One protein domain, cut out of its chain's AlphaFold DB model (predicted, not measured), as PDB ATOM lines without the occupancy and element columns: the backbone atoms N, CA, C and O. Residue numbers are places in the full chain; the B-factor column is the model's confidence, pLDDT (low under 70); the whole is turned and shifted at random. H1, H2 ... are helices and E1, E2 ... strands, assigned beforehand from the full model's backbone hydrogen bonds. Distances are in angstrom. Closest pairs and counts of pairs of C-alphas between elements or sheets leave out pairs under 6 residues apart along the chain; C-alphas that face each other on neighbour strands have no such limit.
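Overview. This is residues 119 to 151 and 161 to 191 of the 223 residues of an uncharacterized protein of Echinostoma caproni (UniProt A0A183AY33). Two strand hairpins, E1 with E2 and E3 with E4, sit side by side in one strongly twisted sheet, and a tail sticks out from it with residues 183 to 191, ending in the short helix H1. No named helix covers either face of the sheet, and a long loop, residues 126 to 140, joins E1 to E2. The 64 printed residues hold four strands and then one helix; the sheet's order is E1 E2 E3 E4, antiparallel throughout. The class is mostly strand, with 30 residues, under half, in named elements. The whole is loose, with a radius of gyration of the C-alphas of 14.1 A and spans of 41 by 31 by 26 A.

Along the chain. E1, residues 120 to 125, begins at C-alpha 120 (-20.190, 47.099, -33.890) and is 16.9 A long. E2, residues 141 to 147, measures 18.7 A. E3, residues 165 to 170, measures 16.4 A, and E4, residues 175 to 179, 13.5 A. H1, residues 186 to 191, is 8.8 A long and ends at C-alpha 191 (-43.541, 19.860, -42.496).

Arrangement. E1, an edge strand, and E2 form a hairpin at 163 degrees, with N 122 and O 144 2.8 A apart, within hydrogen-bond range. E2 and E3 are antiparallel at 136 degrees, with N 143 and O 166 at 2.7 A. E3 and the edge strand E4 form a hairpin at 153 degrees, with N 167 and O 178 at 2.8 A. E1 and E4 are apart. H1 is not on the sheet; 1 of its 2 O i to N i+4 pairs is within hydrogen-bond range.

Size, cuts and confidence. The C-alphas farthest apart, of Arg 172 and Ala 191, are 42.7 A apart. Residues 152 to 160 are cut out, and C-alphas 151 and 161 are 13.6 A apart across the cut. The link from E1 to E2 is long. The mean pLDDT of the printed part is 71.5; residues 127 to 135, 149 to 151, 161 to 164 and 180 to 191 are under 70.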
ATOM      1  N   TYR A 119     -17.113  44.744 -31.023       81.31
ATOM      2  CA  TYR A 119     -18.545  44.814 -31.293       81.31
ATOM      3  C   TYR A 119     -18.865  46.076 -32.098       81.31
ATOM      4  O   TYR A 119     -18.386  47.162 -31.772       81.31
ATOM      5  N   ALA A 120     -19.696  45.956 -33.130       83.19
ATOM      6  CA  ALA A 120     -20.190  47.099 -33.890       83.19
ATOM      7  C   ALA A 120     -21.663  46.914 -34.255       83.19
ATOM      8  O   ALA A 120     -22.065  45.887 -34.810       83.19
ATOM      9  N   TYR A 121     -22.443  47.951 -33.978       85.31
ATOM     10  CA  TYR A 121     -23.880  47.996 -34.200       85.31
ATOM     11  C   TYR A 121     -24.234  49.261 -34.972       85.31
ATOM     12  O   TYR A 121     -23.606  50.305 -34.780       85.31
ATOM     13  N   THR A 122     -25.245  49.175 -35.827       85.75
ATOM     14  CA  THR A 122     -25.789  50.320 -36.556       85.75
ATOM     15  C   THR A 122     -27.237  50.530 -36.127       85.75
ATOM     16  O   THR A 122     -28.035  49.601 -36.153       85.75
ATOM     17  N   ILE A 123     -27.572  51.753 -35.719       88.25
ATOM     18  CA  ILE A 123     -28.927  52.143 -35.319       88.25
ATOM     19  C   ILE A 123     -29.486  53.056 -36.406       88.25
ATOM     20  O   ILE A 123     -28.857  54.059 -36.747       88.25
ATOM     21  N   THR A 124     -30.647  52.714 -36.957       86.44
ATOM     22  CA  THR A 124     -31.333  53.493 -37.992       86.44
ATOM     23  C   THR A 124     -32.750  53.829 -37.541       86.44
ATOM     24  O   THR A 124     -33.564  52.938 -37.321       86.44
ATOM     25  N   GLY A 125     -33.042  55.121 -37.383       86.19
ATOM     26  CA  GLY A 125     -34.390  55.614 -37.093       86.19
ATOM     27  C   GLY A 125     -35.283  55.598 -38.334       86.19
ATOM     28  O   GLY A 125     -34.807  55.745 -39.462       86.19
ATOM     29  N   PHE A 126     -36.587  55.419 -38.130       83.50
ATOM     30  CA  PHE A 126     -37.602  55.524 -39.189       83.50
ATOM     31  C   PHE A 126     -38.182  56.938 -39.344       83.50
ATOM     32  O   PHE A 126     -39.202  57.124 -40.006       83.50
ATOM     33  N   ASP A 127     -37.538  57.939 -38.752       69.81
ATOM     34  CA  ASP A 127     -37.888  59.362 -38.823       69.81
ATOM     35  C   ASP A 127     -37.432  60.050 -40.127       69.81
ATOM     36  O   ASP A 127     -37.627  61.253 -40.304       69.81
ATOM     37  N   GLY A 128     -36.845  59.292 -41.060       66.44
ATOM     38  CA  GLY A 128     -36.359  59.792 -42.343       66.44
ATOM     39  C   GLY A 128     -37.458  60.183 -43.351       66.44
ATOM     40  O   GLY A 128     -38.605  59.746 -43.254       66.44
ATOM     41  N   PRO A 129     -37.106  60.970 -44.389       56.94
ATOM     42  CA  PRO A 129     -38.035  61.425 -45.435       56.94
ATOM     43  C   PRO A 129     -38.553  60.288 -46.332       56.94
ATOM     44  O   PRO A 129     -39.556  60.435 -47.026       56.94
ATOM     45  N   THR A 130     -37.876  59.140 -46.321       58.09
ATOM     46  CA  THR A 130     -38.371  57.879 -46.870       58.09
ATOM     47  C   THR A 130     -39.428  57.349 -45.907       58.09
ATOM     48  O   THR A 130     -39.069  56.757 -44.893       58.09
ATOM     49  N   GLY A 131     -40.698  57.659 -46.177       57.25
ATOM     50  CA  GLY A 131     -41.828  57.466 -45.262       57.25
ATOM     51  C   GLY A 131     -41.841  56.150 -44.472       57.25
ATOM     52  O   GLY A 131     -41.290  55.134 -44.895       57.25
ATOM     53  N   LYS A 132     -42.502  56.190 -43.306       62.75
ATOM     54  CA  LYS A 132     -42.609  55.075 -42.355       62.75
ATOM     55  C   LYS A 132     -42.841  53.739 -43.063       62.75
ATOM     56  O   LYS A 132     -43.795  53.584 -43.822       62.75
ATOM     57  N   ASN A 133     -41.986  52.764 -42.769       65.88
ATOM     58  CA  ASN A 133     -42.118  51.421 -43.306       65.88
ATOM     59  C   ASN A 133     -43.368  50.751 -42.709       65.88
ATOM     60  O   ASN A 133     -43.411  50.493 -41.507       65.88
ATOM     61  N   THR A 134     -44.379  50.464 -43.536       69.62
ATOM     62  CA  THR A 134     -45.651  49.852 -43.104       69.62
ATOM     63  C   THR A 134     -45.446  48.513 -42.391       69.62
ATOM     64  O   THR A 134     -46.238  48.159 -41.524       69.62
ATOM     65  N   ALA A 135     -44.365  47.785 -42.699       68.69
ATOM     66  CA  ALA A 135     -44.036  46.523 -42.034       68.69
ATOM     67  C   ALA A 135     -43.579  46.695 -40.570       68.69
ATOM     68  O   ALA A 135     -43.614  45.734 -39.804       68.69
ATOM     69  N   TYR A 136     -43.165  47.904 -40.176       70.44
ATOM     70  CA  TYR A 136     -42.619  48.216 -38.852       70.44
ATOM     71  C   TYR A 136     -43.283  49.438 -38.212       70.44
ATOM     72  O   TYR A 136     -42.621  50.238 -37.555       70.44
ATOM     73  N   SER A 137     -44.598  49.582 -38.387       74.56
ATOM     74  CA  SER A 137     -45.364  50.720 -37.856       74.56
ATOM     75  C   SER A 137     -45.227  50.919 -36.344       74.56
ATOM     76  O   SER A 137     -45.379  52.039 -35.856       74.56
ATOM     77  N   ASP A 138     -44.946  49.843 -35.610       81.69
ATOM     78  CA  ASP A 138     -44.950  49.825 -34.148       81.69
ATOM     79  C   ASP A 138     -43.590  50.155 -33.520       81.69
ATOM     80  O   ASP A 138     -43.511  50.286 -32.290       81.69
ATOM     81  N   PHE A 139     -42.544  50.265 -34.342       85.94
ATOM     82  CA  PHE A 139     -41.157  50.454 -33.928       85.94
ATOM     83  C   PHE A 139     -40.620  51.808 -34.390       85.94
ATOM     84  O   PHE A 139     -41.059  52.362 -35.395       85.94
ATOM     85  N   ASP A 140     -39.637  52.320 -33.654       85.75
ATOM     86  CA  ASP A 140     -39.026  53.624 -33.929       85.75
ATOM     87  C   ASP A 140     -37.803  53.503 -34.854       85.75
ATOM     88  O   ASP A 140     -37.374  54.487 -35.460       85.75
ATOM     89  N   GLY A 141     -37.258  52.293 -35.010       87.69
ATOM     90  CA  GLY A 141     -36.151  52.027 -35.918       87.69
ATOM     91  C   GLY A 141     -35.611  50.600 -35.854       87.69
ATOM     92  O   GLY A 141     -36.151  49.729 -35.166       87.69
ATOM     93  N   LEU A 142     -34.512  50.376 -36.574       86.94
ATOM     94  CA  LEU A 142     -33.764  49.122 -36.608       86.94
ATOM     95  C   LEU A 142     -32.416  49.268 -35.901       86.94
ATOM     96  O   LEU A 142     -31.761  50.308 -35.922       86.94
ATOM     97  N   PHE A 143     -32.003  48.176 -35.285       87.69
ATOM     98  CA  PHE A 143     -30.716  47.951 -34.667       87.69
ATOM     99  C   PHE A 143     -30.093  46.749 -35.370       87.69
ATOM    100  O   PHE A 143     -30.544  45.617 -35.202       87.69
ATOM    101  N   THR A 144     -29.079  46.989 -36.191       84.94
ATOM    102  CA  THR A 144     -28.449  45.953 -37.009       84.94
ATOM    103  C   THR A 144     -27.056  45.649 -36.494       84.94
ATOM    104  O   THR A 144     -26.270  46.536 -36.140       84.94
ATOM    105  N   VAL A 145     -26.738  44.361 -36.422       83.31
ATOM    106  CA  VAL A 145     -25.444  43.916 -35.918       83.31
ATOM    107  C   VAL A 145     -24.452  43.808 -37.068       83.31
ATOM    108  O   VAL A 145     -24.555  42.936 -37.924       83.31
ATOM    109  N   THR A 146     -23.469  44.708 -37.083       79.62
ATOM    110  CA  THR A 146     -22.451  44.783 -38.142       79.62
ATOM    111  C   THR A 146     -21.223  43.931 -37.805       79.62
ATOM    112  O   THR A 146     -20.643  43.274 -38.676       79.62
ATOM    113  N   LYS A 147     -20.824  43.895 -36.526       76.56
ATOM    114  CA  LYS A 147     -19.676  43.121 -36.042       76.56
ATOM    115  C   LYS A 147     -19.959  42.532 -34.665       76.56
ATOM    116  O   LYS A 147     -20.376  43.243 -33.759       76.56
ATOM    117  N   LEU A 148     -19.693  41.237 -34.530       76.12
ATOM    118  CA  LEU A 148     -19.600  40.537 -33.253       76.12
ATOM    119  C   LEU A 148     -18.218  39.885 -33.172       76.12
ATOM    120  O   LEU A 148     -17.703  39.460 -34.220       76.12
ATOM    121  N   PRO A 149     -17.637  39.771 -31.969       68.56
ATOM    122  CA  PRO A 149     -16.510  38.888 -31.768       68.56
ATOM    123  C   PRO A 149     -16.953  37.454 -32.037       68.56
ATOM    124  O   PRO A 149     -18.125  37.088 -31.902       68.56
ATOM    125  N   TRP A 150     -15.997  36.642 -32.460       64.69
ATOM    126  CA  TRP A 150     -16.217  35.219 -32.612       64.69
ATOM    127  C   TRP A 150     -16.490  34.624 -31.221       64.69
ATOM    128  O   TRP A 150     -15.680  34.754 -30.310       64.69
ATOM    129  N   LEU A 151     -17.685  34.056 -31.054       62.25
ATOM    130  CA  LEU A 151     -18.176  33.438 -29.813       62.25
ATOM    131  C   LEU A 151     -18.164  31.899 -29.899       62.25
ATOM    132  O   LEU A 151     -18.755  31.231 -29.055       62.25
ATOM    133  N   PRO A 161     -25.330  35.524 -39.637       53.09
ATOM    134  CA  PRO A 161     -26.604  35.745 -40.297       53.09
ATOM    135  C   PRO A 161     -26.498  37.069 -41.055       53.09
ATOM    136  O   PRO A 161     -26.100  38.081 -40.476       53.09
ATOM    137  N   LEU A 162     -26.787  37.022 -42.359       55.12
ATOM    138  CA  LEU A 162     -26.564  38.111 -43.320       55.12
ATOM    139  C   LEU A 162     -27.190  39.442 -42.865       55.12
ATOM    140  O   LEU A 162     -26.717  40.503 -43.254       55.12
ATOM    141  N   THR A 163     -28.189  39.376 -41.986       56.09
ATOM    142  CA  THR A 163     -28.820  40.507 -41.306       56.09
ATOM    143  C   THR A 163     -29.365  40.030 -39.952       56.09
ATOM    144  O   THR A 163     -30.485  39.515 -39.877       56.09
ATOM    145  N   MET A 164     -28.582  40.121 -38.867       63.66
ATOM    146  CA  MET A 164     -29.189  40.080 -37.530       63.66
ATOM    147  C   MET A 164     -29.746  41.464 -37.238       63.66
ATOM    148  O   MET A 164     -29.042  42.347 -36.742       63.66
ATOM    149  N   ASP A 165     -31.015  41.616 -37.583       74.88
ATOM    150  CA  ASP A 165     -31.742  42.854 -37.401       74.88
ATOM    151  C   ASP A 165     -32.648  42.692 -36.189       74.88
ATOM    152  O   ASP A 165     -33.420  41.732 -36.071       74.88
ATOM    153  N   TRP A 166     -32.541  43.633 -35.267       87.00
ATOM    154  CA  TRP A 166     -33.463  43.831 -34.166       87.00
ATOM    155  C   TRP A 166     -34.230  45.126 -34.427       87.00
ATOM    156  O   TRP A 166     -33.679  46.071 -34.977       87.00
ATOM    157  N   ALA A 167     -35.497  45.198 -34.046       87.69
ATOM    158  CA  ALA A 167     -36.250  46.444 -34.061       87.69
ATOM    159  C   ALA A 167     -36.215  47.056 -32.660       87.69
ATOM    160  O   ALA A 167     -36.298  46.329 -31.665       87.69
ATOM    161  N   PHE A 168     -36.090  48.378 -32.563       88.62
ATOM    162  CA  PHE A 168     -36.141  49.057 -31.274       88.62
ATOM    163  C   PHE A 168     -37.370  49.946 -31.145       88.62
ATOM    164  O   PHE A 168     -37.902  50.485 -32.119       88.62
ATOM    165  N   LYS A 169     -37.819  50.088 -29.901       87.56
ATOM    166  CA  LYS A 169     -38.914  50.963 -29.508       87.56
ATOM    167  C   LYS A 169     -38.510  51.768 -28.288       87.56
ATOM    168  O   LYS A 169     -38.152  51.207 -27.249       87.56
ATOM    169  N   VAL A 170     -38.598  53.080 -28.403       85.81
ATOM    170  CA  VAL A 170     -38.328  54.021 -27.325       85.81
ATOM    171  C   VAL A 170     -39.650  54.345 -26.641       85.81
ATOM    172  O   VAL A 170     -40.541  54.979 -27.199       85.81
ATOM    173  N   LYS A 171     -39.804  53.891 -25.399       82.38
ATOM    174  CA  LYS A 171     -40.905  54.300 -24.520       82.38
ATOM    175  C   LYS A 171     -40.421  55.400 -23.580       82.38
ATOM    176  O   LYS A 171     -39.228  55.565 -23.361       82.38
ATOM    177  N   ARG A 172     -41.362  56.083 -22.920       75.81
ATOM    178  CA  ARG A 172     -41.073  57.164 -21.955       75.81
ATOM    179  C   ARG A 172     -40.025  56.798 -20.891       75.81
ATOM    180  O   ARG A 172     -39.293  57.670 -20.449       75.81
ATOM    181  N   ARG A 173     -39.992  55.537 -20.450       81.44
ATOM    182  CA  ARG A 173     -39.135  55.070 -19.346       81.44
ATOM    183  C   ARG A 173     -38.142  53.980 -19.734       81.44
ATOM    184  O   ARG A 173     -37.334  53.595 -18.901       81.44
ATOM    185  N   GLN A 174     -38.231  53.438 -20.949       81.31
ATOM    186  CA  GLN A 174     -37.538  52.203 -21.318       81.31
ATOM    187  C   GLN A 174     -37.163  52.196 -22.797       81.31
ATOM    188  O   GLN A 174     -37.964  52.585 -23.649       81.31
ATOM    189  N   PHE A 175     -35.976  51.675 -23.090       84.19
ATOM    190  CA  PHE A 175     -35.553  51.313 -24.436       84.19
ATOM    191  C   PHE A 175     -35.777  49.813 -24.625       84.19
ATOM    192  O   PHE A 175     -35.189  49.003 -23.909       84.19
ATOM    193  N   LEU A 176     -36.659  49.443 -25.550       83.75
ATOM    194  CA  LEU A 176     -36.987  48.051 -25.831       83.75
ATOM    195  C   LEU A 176     -36.344  47.630 -27.137       83.75
ATOM    196  O   LEU A 176     -36.465  48.324 -28.143       83.75
ATOM    197  N   LEU A 177     -35.716  46.465 -27.118       85.44
ATOM    198  CA  LEU A 177     -35.121  45.861 -28.290       85.44
ATOM    199  C   LEU A 177     -35.773  44.498 -28.524       85.44
ATOM    200  O   LEU A 177     -35.771  43.632 -27.650       85.44
ATOM    201  N   GLN A 178     -36.385  44.336 -29.691       83.19
ATOM    202  CA  GLN A 178     -37.158  43.161 -30.060       83.19
ATOM    203  C   GLN A 178     -36.517  42.488 -31.267       83.19
ATOM    204  O   GLN A 178     -36.217  43.126 -32.272       83.19
ATOM    205  N   VAL A 179     -36.320  41.172 -31.184       74.69
ATOM    206  CA  VAL A 179     -35.795  40.406 -32.314       74.69
ATOM    207  C   VAL A 179     -36.834  40.400 -33.427       74.69
ATOM    208  O   VAL A 179     -37.913  39.820 -33.276       74.69
ATOM    209  N   THR A 180     -36.490  41.001 -34.561       63.03
ATOM    210  CA  THR A 180     -37.239  40.865 -35.807       63.03
ATOM    211  C   THR A 180     -37.019  39.455 -36.323       63.03
ATOM    212  O   THR A 180     -36.093  39.170 -37.077       63.03
ATOM    213  N   ARG A 181     -37.840  38.514 -35.849       55.62
ATOM    214  CA  ARG A 181     -37.860  37.151 -36.377       55.62
ATOM    215  C   ARG A 181     -38.442  37.179 -37.792       55.62
ATOM    216  O   ARG A 181     -39.562  36.735 -38.004       55.62
ATOM    217  N   PHE A 182     -37.652  37.592 -38.779       48.56
ATOM    218  CA  PHE A 182     -37.772  37.032 -40.122       48.56
ATOM    219  C   PHE A 182     -37.120  35.653 -40.128       48.56
ATOM    220  O   PHE A 182     -36.146  35.378 -40.821       48.56
ATOM    221  N   LEU A 183     -37.678  34.752 -39.326       39.41
ATOM    222  CA  LEU A 183     -37.581  33.354 -39.673       39.41
ATOM    223  C   LEU A 183     -38.501  33.206 -40.881       39.41
ATOM    224  O   LEU A 183     -39.717  33.118 -40.725       39.41
ATOM    225  N   TYR A 184     -37.916  33.246 -42.082       43.66
ATOM    226  CA  TYR A 184     -38.504  32.606 -43.250       43.66
ATOM    227  C   TYR A 184     -39.169  31.317 -42.779       43.66
ATOM    228  O   TYR A 184     -38.480  30.412 -42.322       43.66
ATOM    229  N   SER A 185     -40.498  31.287 -42.807       43.25
ATOM    230  CA  SER A 185     -41.315  30.084 -42.864       43.25
ATOM    231  C   SER A 185     -40.700  28.815 -42.235       43.25
ATOM    232  O   SER A 185     -40.533  27.791 -42.898       43.25
ATOM    233  N   PHE A 186     -40.430  28.832 -40.926       43.69
ATOM    234  CA  PHE A 186     -40.130  27.603 -40.185       43.69
ATOM    235  C   PHE A 186     -41.274  26.555 -40.155       43.69
ATOM    236  O   PHE A 186     -40.963  25.406 -39.837       43.69
ATOM    237  N   PRO A 187     -42.549  26.823 -40.548       47.62
ATOM    238  CA  PRO A 187     -43.522  25.737 -40.690       47.62
ATOM    239  C   PRO A 187     -43.245  24.818 -41.889       47.62
ATOM    240  O   PRO A 187     -43.659  23.664 -41.864       47.62
ATOM    241  N   LEU A 188     -42.541  25.280 -42.932       50.34
ATOM    242  CA  LEU A 188     -42.363  24.493 -44.165       50.34
ATOM    243  C   LEU A 188     -41.202  23.490 -44.084       50.34
ATOM    244  O   LEU A 188     -41.301  22.401 -44.644       50.34
ATOM    245  N   PHE A 189     -40.142  23.800 -43.334       48.09
ATOM    246  CA  PHE A 189     -39.015  22.876 -43.168       48.09
ATOM    247  C   PHE A 189     -39.352  21.719 -42.212       48.09
ATOM    248  O   PHE A 189     -39.006  20.569 -42.475       48.09
ATOM    249  N   ILE A 190     -40.121  21.989 -41.145       52.44
ATOM    250  CA  ILE A 190     -40.609  20.940 -40.237       52.44
ATOM    251  C   ILE A 190     -41.683  20.071 -40.908       52.44
ATOM    252  O   ILE A 190     -41.663  18.853 -40.730       52.44
ATOM    253  N   ALA A 191     -42.559  20.643 -41.743       53.50
ATOM    254  CA  ALA A 191     -43.541  19.860 -42.496       53.50
ATOM    255  C   ALA A 191     -42.879  18.873 -43.477       53.50
ATOM    256  O   ALA A 191     -43.322  17.730 -43.583       53.50
TER     257      ALA A 191